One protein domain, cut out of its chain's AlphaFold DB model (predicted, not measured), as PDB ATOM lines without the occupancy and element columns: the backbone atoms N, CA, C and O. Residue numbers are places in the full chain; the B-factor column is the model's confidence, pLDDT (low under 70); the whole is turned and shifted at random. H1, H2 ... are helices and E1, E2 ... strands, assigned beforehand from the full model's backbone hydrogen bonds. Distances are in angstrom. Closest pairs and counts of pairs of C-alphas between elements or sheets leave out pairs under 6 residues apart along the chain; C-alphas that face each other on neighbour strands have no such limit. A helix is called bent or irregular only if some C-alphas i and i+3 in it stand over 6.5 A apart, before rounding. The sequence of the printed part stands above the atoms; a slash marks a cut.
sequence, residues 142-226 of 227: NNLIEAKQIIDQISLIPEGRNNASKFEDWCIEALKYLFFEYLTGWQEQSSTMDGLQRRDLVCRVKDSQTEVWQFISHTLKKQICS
ATOM      1  N   ASN A 142     177.152  89.156  90.117       78.00
ATOM      2  CA  ASN A 142     178.461  89.171  89.465       78.00
ATOM      3  C   ASN A 142     179.612  89.491  90.434       78.00
ATOM      4  O   ASN A 142     180.614  88.781  90.416       78.00
ATOM      5  N   ASN A 143     179.462  90.495  91.310       80.44
ATOM      6  CA  ASN A 143     180.481  90.830  92.319       80.44
ATOM      7  C   ASN A 143     180.712  89.657  93.282       80.44
ATOM      8  O   ASN A 143     181.844  89.343  93.636       80.44
ATOM      9  N   LEU A 144     179.635  88.976  93.686       82.94
ATOM     10  CA  LEU A 144     179.728  87.800  94.552       82.94
ATOM     11  C   LEU A 144     180.422  86.627  93.848       82.94
ATOM     12  O   LEU A 144     181.215  85.926  94.476       82.94
ATOM     13  N   ILE A 145     180.155  86.422  92.553       86.62
ATOM     14  CA  ILE A 145     180.837  85.404  91.745       86.62
ATOM     15  C   ILE A 145     182.335  85.708  91.650       86.62
ATOM     16  O   ILE A 145     183.138  84.814  91.905       86.62
ATOM     17  N   GLU A 146     182.719  86.942  91.324       88.44
ATOM     18  CA  GLU A 146     184.124  87.345  91.190       88.44
ATOM     19  C   GLU A 146     184.879  87.229  92.522       88.44
ATOM     20  O   GLU A 146     185.925  86.579  92.592       88.44
ATOM     21  N   ALA A 147     184.304  87.747  93.613       89.31
ATOM     22  CA  ALA A 147     184.883  87.617  94.949       89.31
ATOM     23  C   ALA A 147     185.059  86.146  95.351       89.31
ATOM     24  O   ALA A 147     186.112  85.753  95.859       89.31
ATOM     25  N   LYS A 148     184.048  85.307  95.087       92.88
ATOM     26  CA  LYS A 148     184.120  83.872  95.362       92.88
ATOM     27  C   LYS A 148     185.197  83.187  94.524       92.88
ATOM     28  O   LYS A 148     185.941  82.380  95.065       92.88
ATOM     29  N   GLN A 149     185.316  83.521  93.241       94.50
ATOM     30  CA  GLN A 149     186.365  82.977  92.378       94.50
ATOM     31  C   GLN A 149     187.757  83.297  92.926       94.50
ATOM     32  O   GLN A 149     188.586  82.396  93.009       94.50
ATOM     33  N   ILE A 150     187.999  84.538  93.354       94.38
ATOM     34  CA  ILE A 150     189.278  84.937  93.954       94.38
ATOM     35  C   ILE A 150     189.554  84.120  95.227       94.38
ATOM     36  O   ILE A 150     190.629  83.537  95.367       94.38
ATOM     37  N   ILE A 151     188.574  84.013  96.131       95.19
ATOM     38  CA  ILE A 151     188.697  83.244  97.383       95.19
ATOM     39  C   ILE A 151     188.973  81.761  97.109       95.19
ATOM     40  O   ILE A 151     189.866  81.177  97.729       95.19
ATOM     41  N   ASP A 152     188.234  81.154  96.180       95.81
ATOM     42  CA  ASP A 152     188.382  79.746  95.813       95.81
ATOM     43  C   ASP A 152     189.781  79.494  95.232       95.81
ATOM     44  O   ASP A 152     190.448  78.530  95.607       95.81
ATOM     45  N   GLN A 153     190.274  80.382  94.365       95.81
ATOM     46  CA  GLN A 153     191.602  80.244  93.764       95.81
ATOM     47  C   GLN A 153     192.724  80.374  94.790       95.81
ATOM     48  O   GLN A 153     193.657  79.573  94.750       95.81
ATOM     49  N   ILE A 154     192.617  81.309  95.739       93.62
ATOM     50  CA  ILE A 154     193.568  81.435  96.854       93.62
ATOM     51  C   ILE A 154     193.547  80.165  97.714       93.62
ATOM     52  O   ILE A 154     194.599  79.613  98.031       93.62
ATOM     53  N   SER A 155     192.355  79.669  98.050       93.88
ATOM     54  CA  SER A 155     192.168  78.515  98.945       93.88
ATOM     55  C   SER A 155     192.662  77.195  98.348       93.88
ATOM     56  O   SER A 155     193.004  76.269  99.080       93.88
ATOM     57  N   LEU A 156     192.703  77.089  97.017       95.38
ATOM     58  CA  LEU A 156     193.197  75.909  96.304       95.38
ATOM     59  C   LEU A 156     194.727  75.831  96.238       95.38
ATOM     60  O   LEU A 156     195.255  74.811  95.788       95.38
ATOM     61  N   ILE A 157     195.451  76.880  96.639       92.75
ATOM     62  CA  ILE A 157     196.911  76.918  96.546       92.75
ATOM     63  C   ILE A 157     197.527  76.209  97.759       92.75
ATOM     64  O   ILE A 157     197.338  76.654  98.889       92.75
ATOM     65  N   PRO A 158     198.306  75.127  97.558       92.31
ATOM     66  CA  PRO A 158     198.984  74.452  98.655       92.31
ATOM     67  C   PRO A 158     200.045  75.342  99.300       92.31
ATOM     68  O   PRO A 158     200.818  76.001  98.596       92.31
ATOM     69  N   GLU A 159     200.131  75.274 100.626       88.50
ATOM     70  CA  GLU A 159     201.151  75.967 101.408       88.50
ATOM     71  C   GLU A 159     202.578  75.566 100.996       88.50
ATOM     72  O   GLU A 159     202.860  74.435 100.588       88.50
ATOM     73  N   GLY A 160     203.506  76.508 101.158       85.88
ATOM     74  CA  GLY A 160     204.926  76.309 100.890       85.88
ATOM     75  C   GLY A 160     205.448  77.140  99.721       85.88
ATOM     76  O   GLY A 160     204.711  77.755  98.955       85.88
ATOM     77  N   ARG A 161     206.777  77.169  99.582       83.19
ATOM     78  CA  ARG A 161     207.468  78.081  98.651       83.19
ATOM     79  C   ARG A 161     207.178  77.805  97.176       83.19
ATOM     80  O   ARG A 161     207.279  78.718  96.369       83.19
ATOM     81  N   ASN A 162     206.817  76.570  96.832       86.19
ATOM     82  CA  ASN A 162     206.656  76.148  95.439       86.19
ATOM     83  C   ASN A 162     205.529  76.897  94.714       86.19
ATOM     84  O   ASN A 162     205.632  77.104  93.512       86.19
ATOM     85  N   ASN A 163     204.486  77.317  95.439       84.88
ATOM     86  CA  ASN A 163     203.342  78.033  94.870       84.88
ATOM     87  C   ASN A 163     203.224  79.477  95.380       84.88
ATOM     88  O   ASN A 163     202.199  80.112  95.146       84.88
ATOM     89  N   ALA A 164     204.249  79.998  96.063       82.94
ATOM     90  CA  ALA A 164     204.205  81.327  96.675       82.94
ATOM     91  C   ALA A 164     203.910  82.432  95.647       82.94
ATOM     92  O   ALA A 164     203.032  83.250  95.878       82.94
ATOM     93  N   SER A 165     204.544  82.381  94.471       82.25
ATOM     94  CA  SER A 165     204.284  83.344  93.390       82.25
ATOM     95  C   SER A 165     202.834  83.290  92.896       82.25
ATOM     96  O   SER A 165     202.198  84.323  92.754       82.25
ATOM     97  N   LYS A 166     202.252  82.095  92.731       86.50
ATOM     98  CA  LYS A 166     200.844  81.966  92.328       86.50
ATOM     99  C   LYS A 166     199.889  82.504  93.399       86.50
ATOM    100  O   LYS A 166     198.824  83.021  93.077       86.50
ATOM    101  N   PHE A 167     200.242  82.346  94.673       88.81
ATOM    102  CA  PHE A 167     199.487  82.929  95.781       88.81
ATOM    103  C   PHE A 167     199.573  84.459  95.769       88.81
ATOM    104  O   PHE A 167     198.555  85.122  95.961       88.81
ATOM    105  N   GLU A 168     200.753  85.014  95.491       86.38
ATOM    106  CA  GLU A 168     200.963  86.457  95.334       86.38
ATOM    107  C   GLU A 168     200.132  87.026  94.175       86.38
ATOM    108  O   GLU A 168     199.438  88.020  94.382       86.38
ATOM    109  N   ASP A 169     200.093  86.356  93.018       88.69
ATOM    110  CA  ASP A 169     199.275  86.772  91.866       88.69
ATOM    111  C   ASP A 169     197.793  86.933  92.253       88.69
ATOM    112  O   ASP A 169     197.162  87.953  91.973       88.69
ATOM    113  N   TRP A 170     197.227  85.955  92.966       92.75
ATOM    114  CA  TRP A 170     195.833  86.032  93.413       92.75
ATOM    115  C   TRP A 170     195.609  87.040  94.544       92.75
ATOM    116  O   TRP A 170     194.536  87.642  94.618       92.75
ATOM    117  N   CYS A 171     196.610  87.286  95.394       90.31
ATOM    118  CA  CYS A 171     196.564  88.402  96.340       90.31
ATOM    119  C   CYS A 171     196.513  89.753  95.614       90.31
ATOM    120  O   CYS A 171     195.774  90.642  96.035       90.31
ATOM    121  N   ILE A 172     197.255  89.914  94.514       89.50
ATOM    122  CA  ILE A 172     197.217  91.126  93.687       89.50
ATOM    123  C   ILE A 172     195.822  91.315  93.083       89.50
ATOM    124  O   ILE A 172     195.287  92.423  93.142       89.50
ATOM    125  N   GLU A 173     195.201  90.256  92.562       92.19
ATOM    126  CA  GLU A 173     193.824  90.329  92.053       92.19
ATOM    127  C   GLU A 173     192.816  90.679  93.158       92.19
ATOM    128  O   GLU A 173     191.961  91.542  92.956       92.19
ATOM    129  N   ALA A 174     192.967  90.123  94.365       93.31
ATOM    130  CA  ALA A 174     192.147  90.506  95.516       93.31
ATOM    131  C   ALA A 174     192.311  91.995  95.878       93.31
ATOM    132  O   ALA A 174     191.328  92.688  96.140       93.31
ATOM    133  N   LEU A 175     193.544  92.515  95.866       91.69
ATOM    134  CA  LEU A 175     193.817  93.929  96.131       91.69
ATOM    135  C   LEU A 175     193.231  94.840  95.053       91.69
ATOM    136  O   LEU A 175     192.664  95.880  95.387       91.69
ATOM    137  N   LYS A 176     193.339  94.458  93.774       90.94
ATOM    138  CA  LYS A 176     192.691  95.180  92.674       90.94
ATOM    139  C   LYS A 176     191.183  95.197  92.885       90.94
ATOM    140  O   LYS A 176     190.616  96.279  92.904       90.94
ATOM    141  N   TYR A 177     190.560  94.048  93.134       90.69
ATOM    142  CA  TYR A 177     189.122  93.956  93.393       90.69
ATOM    143  C   TYR A 177     188.672  94.879  94.541       90.69
ATOM    144  O   TYR A 177     187.722  95.644  94.392       90.69
ATOM    145  N   LEU A 178     189.392  94.875  95.670       89.25
ATOM    146  CA  LEU A 178     189.035  95.669  96.853       89.25
ATOM    147  C   LEU A 178     189.297  97.173  96.696       89.25
ATOM    148  O   LEU A 178     188.547  97.991  97.231       89.25
ATOM    149  N   PHE A 179     190.376  97.552  96.010       88.38
ATOM    150  CA  PHE A 179     190.895  98.922  96.036       88.38
ATOM    151  C   PHE A 179     190.978  99.592  94.666       88.38
ATOM    152  O   PHE A 179     191.554 100.677  94.564       88.38
ATOM    153  N   PHE A 180     190.388  99.011  93.619       87.12
ATOM    154  CA  PHE A 180     190.393  99.583  92.269       87.12
ATOM    155  C   PHE A 180     189.915 101.040  92.241       87.12
ATOM    156  O   PHE A 180     190.461 101.859  91.502       87.12
ATOM    157  N   GLU A 181     188.927 101.396  93.062       84.38
ATOM    158  CA  GLU A 181     188.373 102.756  93.119       84.38
ATOM    159  C   GLU A 181     189.330 103.778  93.747       84.38
ATOM    160  O   GLU A 181     189.264 104.961  93.424       84.38
ATOM    161  N   TYR A 182     190.276 103.324  94.569       84.56
ATOM    162  CA  TYR A 182     191.167 104.184  95.353       84.56
ATOM    163  C   TYR A 182     192.617 104.171  94.862       84.56
ATOM    164  O   TYR A 182     193.357 105.134  95.073       84.56
ATOM    165  N   LEU A 183     193.038 103.098  94.194       87.31
ATOM    166  CA  LEU A 183     194.414 102.873  93.762       87.31
ATOM    167  C   LEU A 183     194.508 102.771  92.233       87.31
ATOM    168  O   LEU A 183     193.595 102.326  91.541       87.31
ATOM    169  N   THR A 184     195.633 103.217  91.680       87.31
ATOM    170  CA  THR A 184     195.935 103.183  90.242       87.31
ATOM    171  C   THR A 184     197.414 102.894  89.998       87.31
ATOM    172  O   THR A 184     198.218 102.890  90.929       87.31
ATOM    173  N   GLY A 185     197.802 102.673  88.741       85.94
ATOM    174  CA  GLY A 185     199.203 102.479  88.363       85.94
ATOM    175  C   GLY A 185     199.840 101.259  89.027       85.94
ATOM    176  O   GLY A 185     200.961 101.358  89.515       85.94
ATOM    177  N   TRP A 186     199.099 100.153  89.080       87.88
ATOM    178  CA  TRP A 186     199.537  98.871  89.625       87.88
ATOM    179  C   TRP A 186     200.760  98.352  88.858       87.88
ATOM    180  O   TRP A 186     200.682  98.126  87.651       87.88
ATOM    181  N   GLN A 187     201.886  98.203  89.551       83.12
ATOM    182  CA  GLN A 187     203.139  97.693  89.003       83.12
ATOM    183  C   GLN A 187     203.729  96.636  89.929       83.12
ATOM    184  O   GLN A 187     204.099  96.930  91.066       83.12
ATOM    185  N   GLU A 188     203.855  95.425  89.409       77.50
ATOM    186  CA  GLU A 188     204.655  94.358  90.002       77.50
ATOM    187  C   GLU A 188     206.133  94.703  89.784       77.50
ATOM    188  O   GLU A 188     206.548  95.002  88.659       77.50
ATOM    189  N   GLN A 189     206.934  94.751  90.852       66.19
ATOM    190  CA  GLN A 189     208.365  95.033  90.723       66.19
ATOM    191  C   GLN A 189     209.167  93.735  90.731       66.19
ATOM    192  O   GLN A 189     209.009  92.882  91.598       66.19
ATOM    193  N   SER A 190     210.091  93.608  89.781       56.88
ATOM    194  CA  SER A 190     211.085  92.537  89.787       56.88
ATOM    195  C   SER A 190     212.103  92.746  90.909       56.88
ATOM    196  O   SER A 190     212.528  93.875  91.159       56.88
ATOM    197  N   SER A 191     212.559  91.656  91.529       53.38
ATOM    198  CA  SER A 191     213.606  91.670  92.558       53.38
ATOM    199  C   SER A 191     214.838  92.474  92.126       53.38
ATOM    200  O   SER A 191     215.449  92.156  91.103       53.38
ATOM    201  N   THR A 192     215.248  93.470  92.915       50.81
ATOM    202  CA  THR A 192     216.556  94.109  92.728       50.81
ATOM    203  C   THR A 192     217.677  93.152  93.153       50.81
ATOM    204  O   THR A 192     217.504  92.318  94.048       50.81
ATOM    205  N   MET A 193     218.826  93.242  92.469       46.59
ATOM    206  CA  MET A 193     219.984  92.330  92.580       46.59
ATOM    207  C   MET A 193     220.567  92.183  93.998       46.59
ATOM    208  O   MET A 193     221.330  91.262  94.268       46.59
ATOM    209  N   ASP A 194     220.225  93.099  94.889       59.19
ATOM    210  CA  ASP A 194     220.774  93.322  96.221       59.19
ATOM    211  C   ASP A 194     219.842  92.871  97.360       59.19
ATOM    212  O   ASP A 194     220.244  92.883  98.521       59.19
ATOM    213  N   GLY A 195     218.616  92.416  97.058       54.62
ATOM    214  CA  GLY A 195     217.750  91.696  98.007       54.62
ATOM    215  C   GLY A 195     217.272  92.478  99.241       54.62
ATOM    216  O   GLY A 195     216.630  91.888 100.107       54.62
ATOM    217  N   LEU A 196     217.562  93.778  99.328       54.62
ATOM    218  CA  LEU A 196     217.348  94.612 100.518       54.62
ATOM    219  C   LEU A 196     215.991  95.337 100.550       54.62
ATOM    220  O   LEU A 196     215.538  95.717 101.626       54.62
ATOM    221  N   GLN A 197     215.309  95.494  99.410       45.78
ATOM    222  CA  GLN A 197     213.944  96.030  99.317       45.78
ATOM    223  C   GLN A 197     213.158  95.212  98.284       45.78
ATOM    224  O   GLN A 197     213.312  95.407  97.083       45.78
ATOM    225  N   ARG A 198     212.313  94.283  98.743       56.62
ATOM    226  CA  ARG A 198     211.324  93.609  97.889       56.62
ATOM    227  C   ARG A 198     209.988  94.305  98.097       56.62
ATOM    228  O   ARG A 198     209.401  94.190  99.166       56.62
ATOM    229  N   ARG A 199     209.567  95.117  97.128       58.66
ATOM    230  CA  ARG A 199     208.197  95.633  97.084       58.66
ATOM    231  C   ARG A 199     207.455  94.799  96.058       58.66
ATOM    232  O   ARG A 199     207.688  94.974  94.871       58.66
ATOM    233  N   ASP A 200     206.598  93.902  96.522       65.62
ATOM    234  CA  ASP A 200     205.930  92.936  95.640       65.62
ATOM    235  C   ASP A 200     204.913  93.629  94.712       65.62
ATOM    236  O   ASP A 200     204.721  93.233  93.566       65.62
ATOM    237  N   LEU A 201     204.334  94.750  95.162       82.12
ATOM    238  CA  LEU A 201     203.395  95.558  94.391       82.12
ATOM    239  C   LEU A 201     203.541  97.046  94.724       82.12
ATOM    240  O   LEU A 201     203.556  97.445  95.890       82.12
ATOM    241  N   VAL A 202     203.602  97.887  93.695       82.94
ATOM    242  CA  VAL A 202     203.565  99.347  93.820       82.94
ATOM    243  C   VAL A 202     202.313  99.886  93.148       82.94
ATOM    244  O   VAL A 202     201.947  99.485  92.050       82.94
ATOM    245  N   CYS A 203     201.653 100.824  93.818       85.94
ATOM    246  CA  CYS A 203     200.480 101.523  93.315       85.94
ATOM    247  C   CYS A 203     200.543 103.003  93.714       85.94
ATOM    248  O   CYS A 203     201.361 103.427  94.536       85.94
ATOM    249  N   ARG A 204     199.677 103.805  93.104       82.44
ATOM    250  CA  ARG A 204     199.474 105.217  93.418       82.44
ATOM    251  C   ARG A 204     198.075 105.401  93.975       82.44
ATOM    252  O   ARG A 204     197.119 104.860  93.429       82.44
ATOM    253  N   VAL A 205     197.962 106.203  95.024       82.56
ATOM    254  CA  VAL A 205     196.667 106.659  95.532       82.56
ATOM    255  C   VAL A 205     196.067 107.610  94.495       82.56
ATOM    256  O   VAL A 205     196.741 108.554  94.078       82.56
ATOM    257  N   LYS A 206     194.840 107.340  94.042       79.56
ATOM    258  CA  LYS A 206     194.075 108.272  93.205       79.56
ATOM    259  C   LYS A 206     193.798 109.538  94.017       79.56
ATOM    260  O   LYS A 206     193.546 109.449  95.221       79.56
ATOM    261  N   ASP A 207     193.839 110.700  93.368       67.25
ATOM    262  CA  ASP A 207     193.409 111.945  94.005       67.25
ATOM    263  C   ASP A 207     191.937 111.784  94.400       67.25
ATOM    264  O   ASP A 207     191.045 111.748  93.556       67.25
ATOM    265  N   SER A 208     191.711 111.584  95.693       62.59
ATOM    266  CA  SER A 208     190.407 111.304  96.282       62.59
ATOM    267  C   SER A 208     190.102 112.361  97.331       62.59
ATOM    268  O   SER A 208     191.002 112.943  97.948       62.59
ATOM    269  N   GLN A 209     188.816 112.632  97.531       60.91
ATOM    270  CA  GLN A 209     188.365 113.466  98.645       60.91
ATOM    271  C   GLN A 209     188.300 112.683  99.968       60.91
ATOM    272  O   GLN A 209     188.039 113.277 101.008       60.91
ATOM    273  N   THR A 210     188.606 111.381  99.949       67.19
ATOM    274  CA  THR A 210     188.593 110.522 101.135       67.19
ATOM    275  C   THR A 210     189.707 110.894 102.100       67.19
ATOM    276  O   THR A 210     190.893 110.772 101.782       67.19
ATOM    277  N   GLU A 211     189.334 111.275 103.322       67.88
ATOM    278  CA  GLU A 211     190.275 111.719 104.360       67.88
ATOM    279  C   GLU A 211     191.394 110.702 104.621       67.88
ATOM    280  O   GLU A 211     192.561 111.076 104.731       67.88
ATOM    281  N   VAL A 212     191.068 109.405 104.654       76.06
ATOM    282  CA  VAL A 212     192.044 108.325 104.889       76.06
ATOM    283  C   VAL A 212     193.104 108.277 103.787       76.06
ATOM    284  O   VAL A 212     194.300 108.223 104.072       76.06
ATOM    285  N   TRP A 213     192.696 108.336 102.521       77.06
ATOM    286  CA  TRP A 213     193.619 108.261 101.387       77.06
ATOM    287  C   TRP A 213     194.416 109.551 101.209       77.06
ATOM    288  O   TRP A 213     195.607 109.498 100.888       77.06
ATOM    289  N   GLN A 214     193.815 110.704 101.515       74.06
ATOM    290  CA  GLN A 214     194.545 111.962 101.622       74.06
ATOM    291  C   GLN A 214     195.589 111.906 102.735       74.06
ATOM    292  O   GLN A 214     196.731 112.305 102.507       74.06
ATOM    293  N   PHE A 215     195.238 111.385 103.912       77.50
ATOM    294  CA  PHE A 215     196.165 111.212 105.026       77.50
ATOM    295  C   PHE A 215     197.330 110.290 104.651       77.50
ATOM    296  O   PHE A 215     198.489 110.653 104.871       77.50
ATOM    297  N   ILE A 216     197.045 109.139 104.034       78.06
ATOM    298  CA  ILE A 216     198.064 108.193 103.560       78.06
ATOM    299  C   ILE A 216     198.974 108.875 102.531       78.06
ATOM    300  O   ILE A 216     200.193 108.865 102.684       78.06
ATOM    301  N   SER A 217     198.403 109.542 101.524       74.12
ATOM    302  CA  SER A 217     199.158 110.252 100.483       74.12
ATOM    303  C   SER A 217     200.061 111.347 101.068       74.12
ATOM    304  O   SER A 217     201.247 111.413 100.742       74.12
ATOM    305  N   HIS A 218     199.550 112.172 101.987       72.69
ATOM    306  CA  HIS A 218     200.327 113.232 102.638       72.69
ATOM    307  C   HIS A 218     201.425 112.687 103.555       72.69
ATOM    308  O   HIS A 218     202.544 113.206 103.545       72.69
ATOM    309  N   THR A 219     201.129 111.652 104.340       71.00
ATOM    310  CA  THR A 219     202.091 111.053 105.276       71.00
ATOM    311  C   THR A 219     203.234 110.375 104.523       71.00
ATOM    312  O   THR A 219     204.402 110.611 104.836       71.00
ATOM    313  N   LEU A 220     202.919 109.612 103.473       65.69
ATOM    314  CA  LEU A 220     203.922 108.922 102.662       65.69
ATOM    315  C   LEU A 220     204.775 109.893 101.831       65.69
ATOM    316  O   LEU A 220     205.981 109.694 101.719       65.69
ATOM    317  N   LYS A 221     204.198 110.989 101.310       59.75
ATOM    318  CA  LYS A 221     204.971 112.051 100.635       59.75
ATOM    319  C   LYS A 221     205.971 112.726 101.580       59.75
ATOM    320  O   LYS A 221     207.106 112.977 101.184       59.75
ATOM    321  N   LYS A 222     205.589 112.989 102.837       47.12
ATOM    322  CA  LYS A 222     206.471 113.643 103.823       47.12
ATOM    323  C   LYS A 222     207.661 112.776 104.243       47.12
ATOM    324  O   LYS A 222     208.745 113.320 104.435       47.12
ATOM    325  N   GLN A 223     207.490 111.456 104.339       44.25
ATOM    326  CA  GLN A 223     208.579 110.534 104.692       44.25
ATOM    327  C   GLN A 223     209.636 110.380 103.584       44.25
ATOM    328  O   GLN A 223     210.776 110.048 103.883       44.25
ATOM    329  N   ILE A 224     209.300 110.670 102.321       41.25
ATOM    330  CA  ILE A 224     210.257 110.613 101.200       41.25
ATOM    331  C   ILE A 224     211.114 111.890 101.112       41.25
ATOM    332  O   ILE A 224     212.245 111.833 100.648       41.25
ATOM    333  N   CYS A 225     210.616 113.038 101.585       32.28
ATOM    334  CA  CYS A 225     211.338 114.319 101.533       32.28
ATOM    335  C   CYS A 225     212.155 114.648 102.797       32.28
ATOM    336  O   CYS A 225     212.674 115.755 102.900       32.28
ATOM    337  N   SER A 226     212.232 113.738 103.773       31.36
ATOM    338  CA  SER A 226     212.962 113.942 105.037       31.36
ATOM    339  C   SER A 226     214.188 113.028 105.203       31.36
ATOM    340  O   SER A 226     214.617 112.773 106.327       31.36
TER     341      SER A 226
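Overview. This is residues 142 to 226 of the 227 residues of an uncharacterized protein of Acinetobacter pittii (UniProt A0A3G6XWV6). The model is a loose, flat row of three parts: a helical hairpin of H1 and H2 at one end, a two-stranded ribbon of E1 and E2 in the middle, and the single helix H3 at the other end. The ribbon's loop sticks out with residues 192 to 197, and the last part of H3 stands free with the printed end, residues 218 to 226. The printed part has 85 residues, with three named helices and two named strands in the order H1, H2, E1, E2, H3; the sheet has the order E1 - E2 and is antiparallel, and the class is mostly helix. The whole is loose, with a radius of gyration of the C-alphas of 15.8 A, and spans 42 by 40 by 17 A.

Arrangement. H1, residues 142 to 155, and H2, residues 161 to 179, form a helical hairpin over a tight link. They touch, with the C-alphas of Ile 154 and Trp 170 closest at 6.2 A, and run opposite ways at a shallow tilt of 21 degrees. A tight link joins H2 to E1, residues 183 to 188, which forms a hairpin with E2, residues 201 to 205. These strands are antiparallel, at 161 degrees between their directions; N 184 and O 204 are within hydrogen-bond range at 2.8 A, as are N 202 and O 187 at 2.8 A. The closest C-alphas of H2 and E2 are those of Ile 172 and Leu 201, 7.6 A apart. H3, residues 211 to 224, comes nearest to E2 with the C-alphas of Val 205 and Ser 217, 6.6 A apart. H3 touches no helix and is apart from E1. In H1 every O i to N i+4 pair is within hydrogen-bond range; in H2 13 of 15 are, and in H3 9 of 10.

Along the chain. H1 begins at C-alpha 142, (178.461, 89.171, 89.465), and is 19.8 A long. H2 is 26.8 A long and irregular, with C-alphas 162 and 165 7.8 A apart. E1 measures 13.8 A from C-alpha 183 at (194.414, 102.873, 93.762), and E2 measures 13.0 A. H3 is 20.3 A long and ends at C-alpha 224, (210.257, 110.613, 101.200).

Size, cuts and confidence. The two C-alphas farthest apart are those of Asn 142 and Ser 226, at 45.2 A. The printed part has no cut. The link from E1 to E2, residues 189 to 200, is long; the other links are tight. Mean pLDDT of the printed part is 77.3, and it is under 70 in residues 189 to 200, 207 to 211 and 220 to 226.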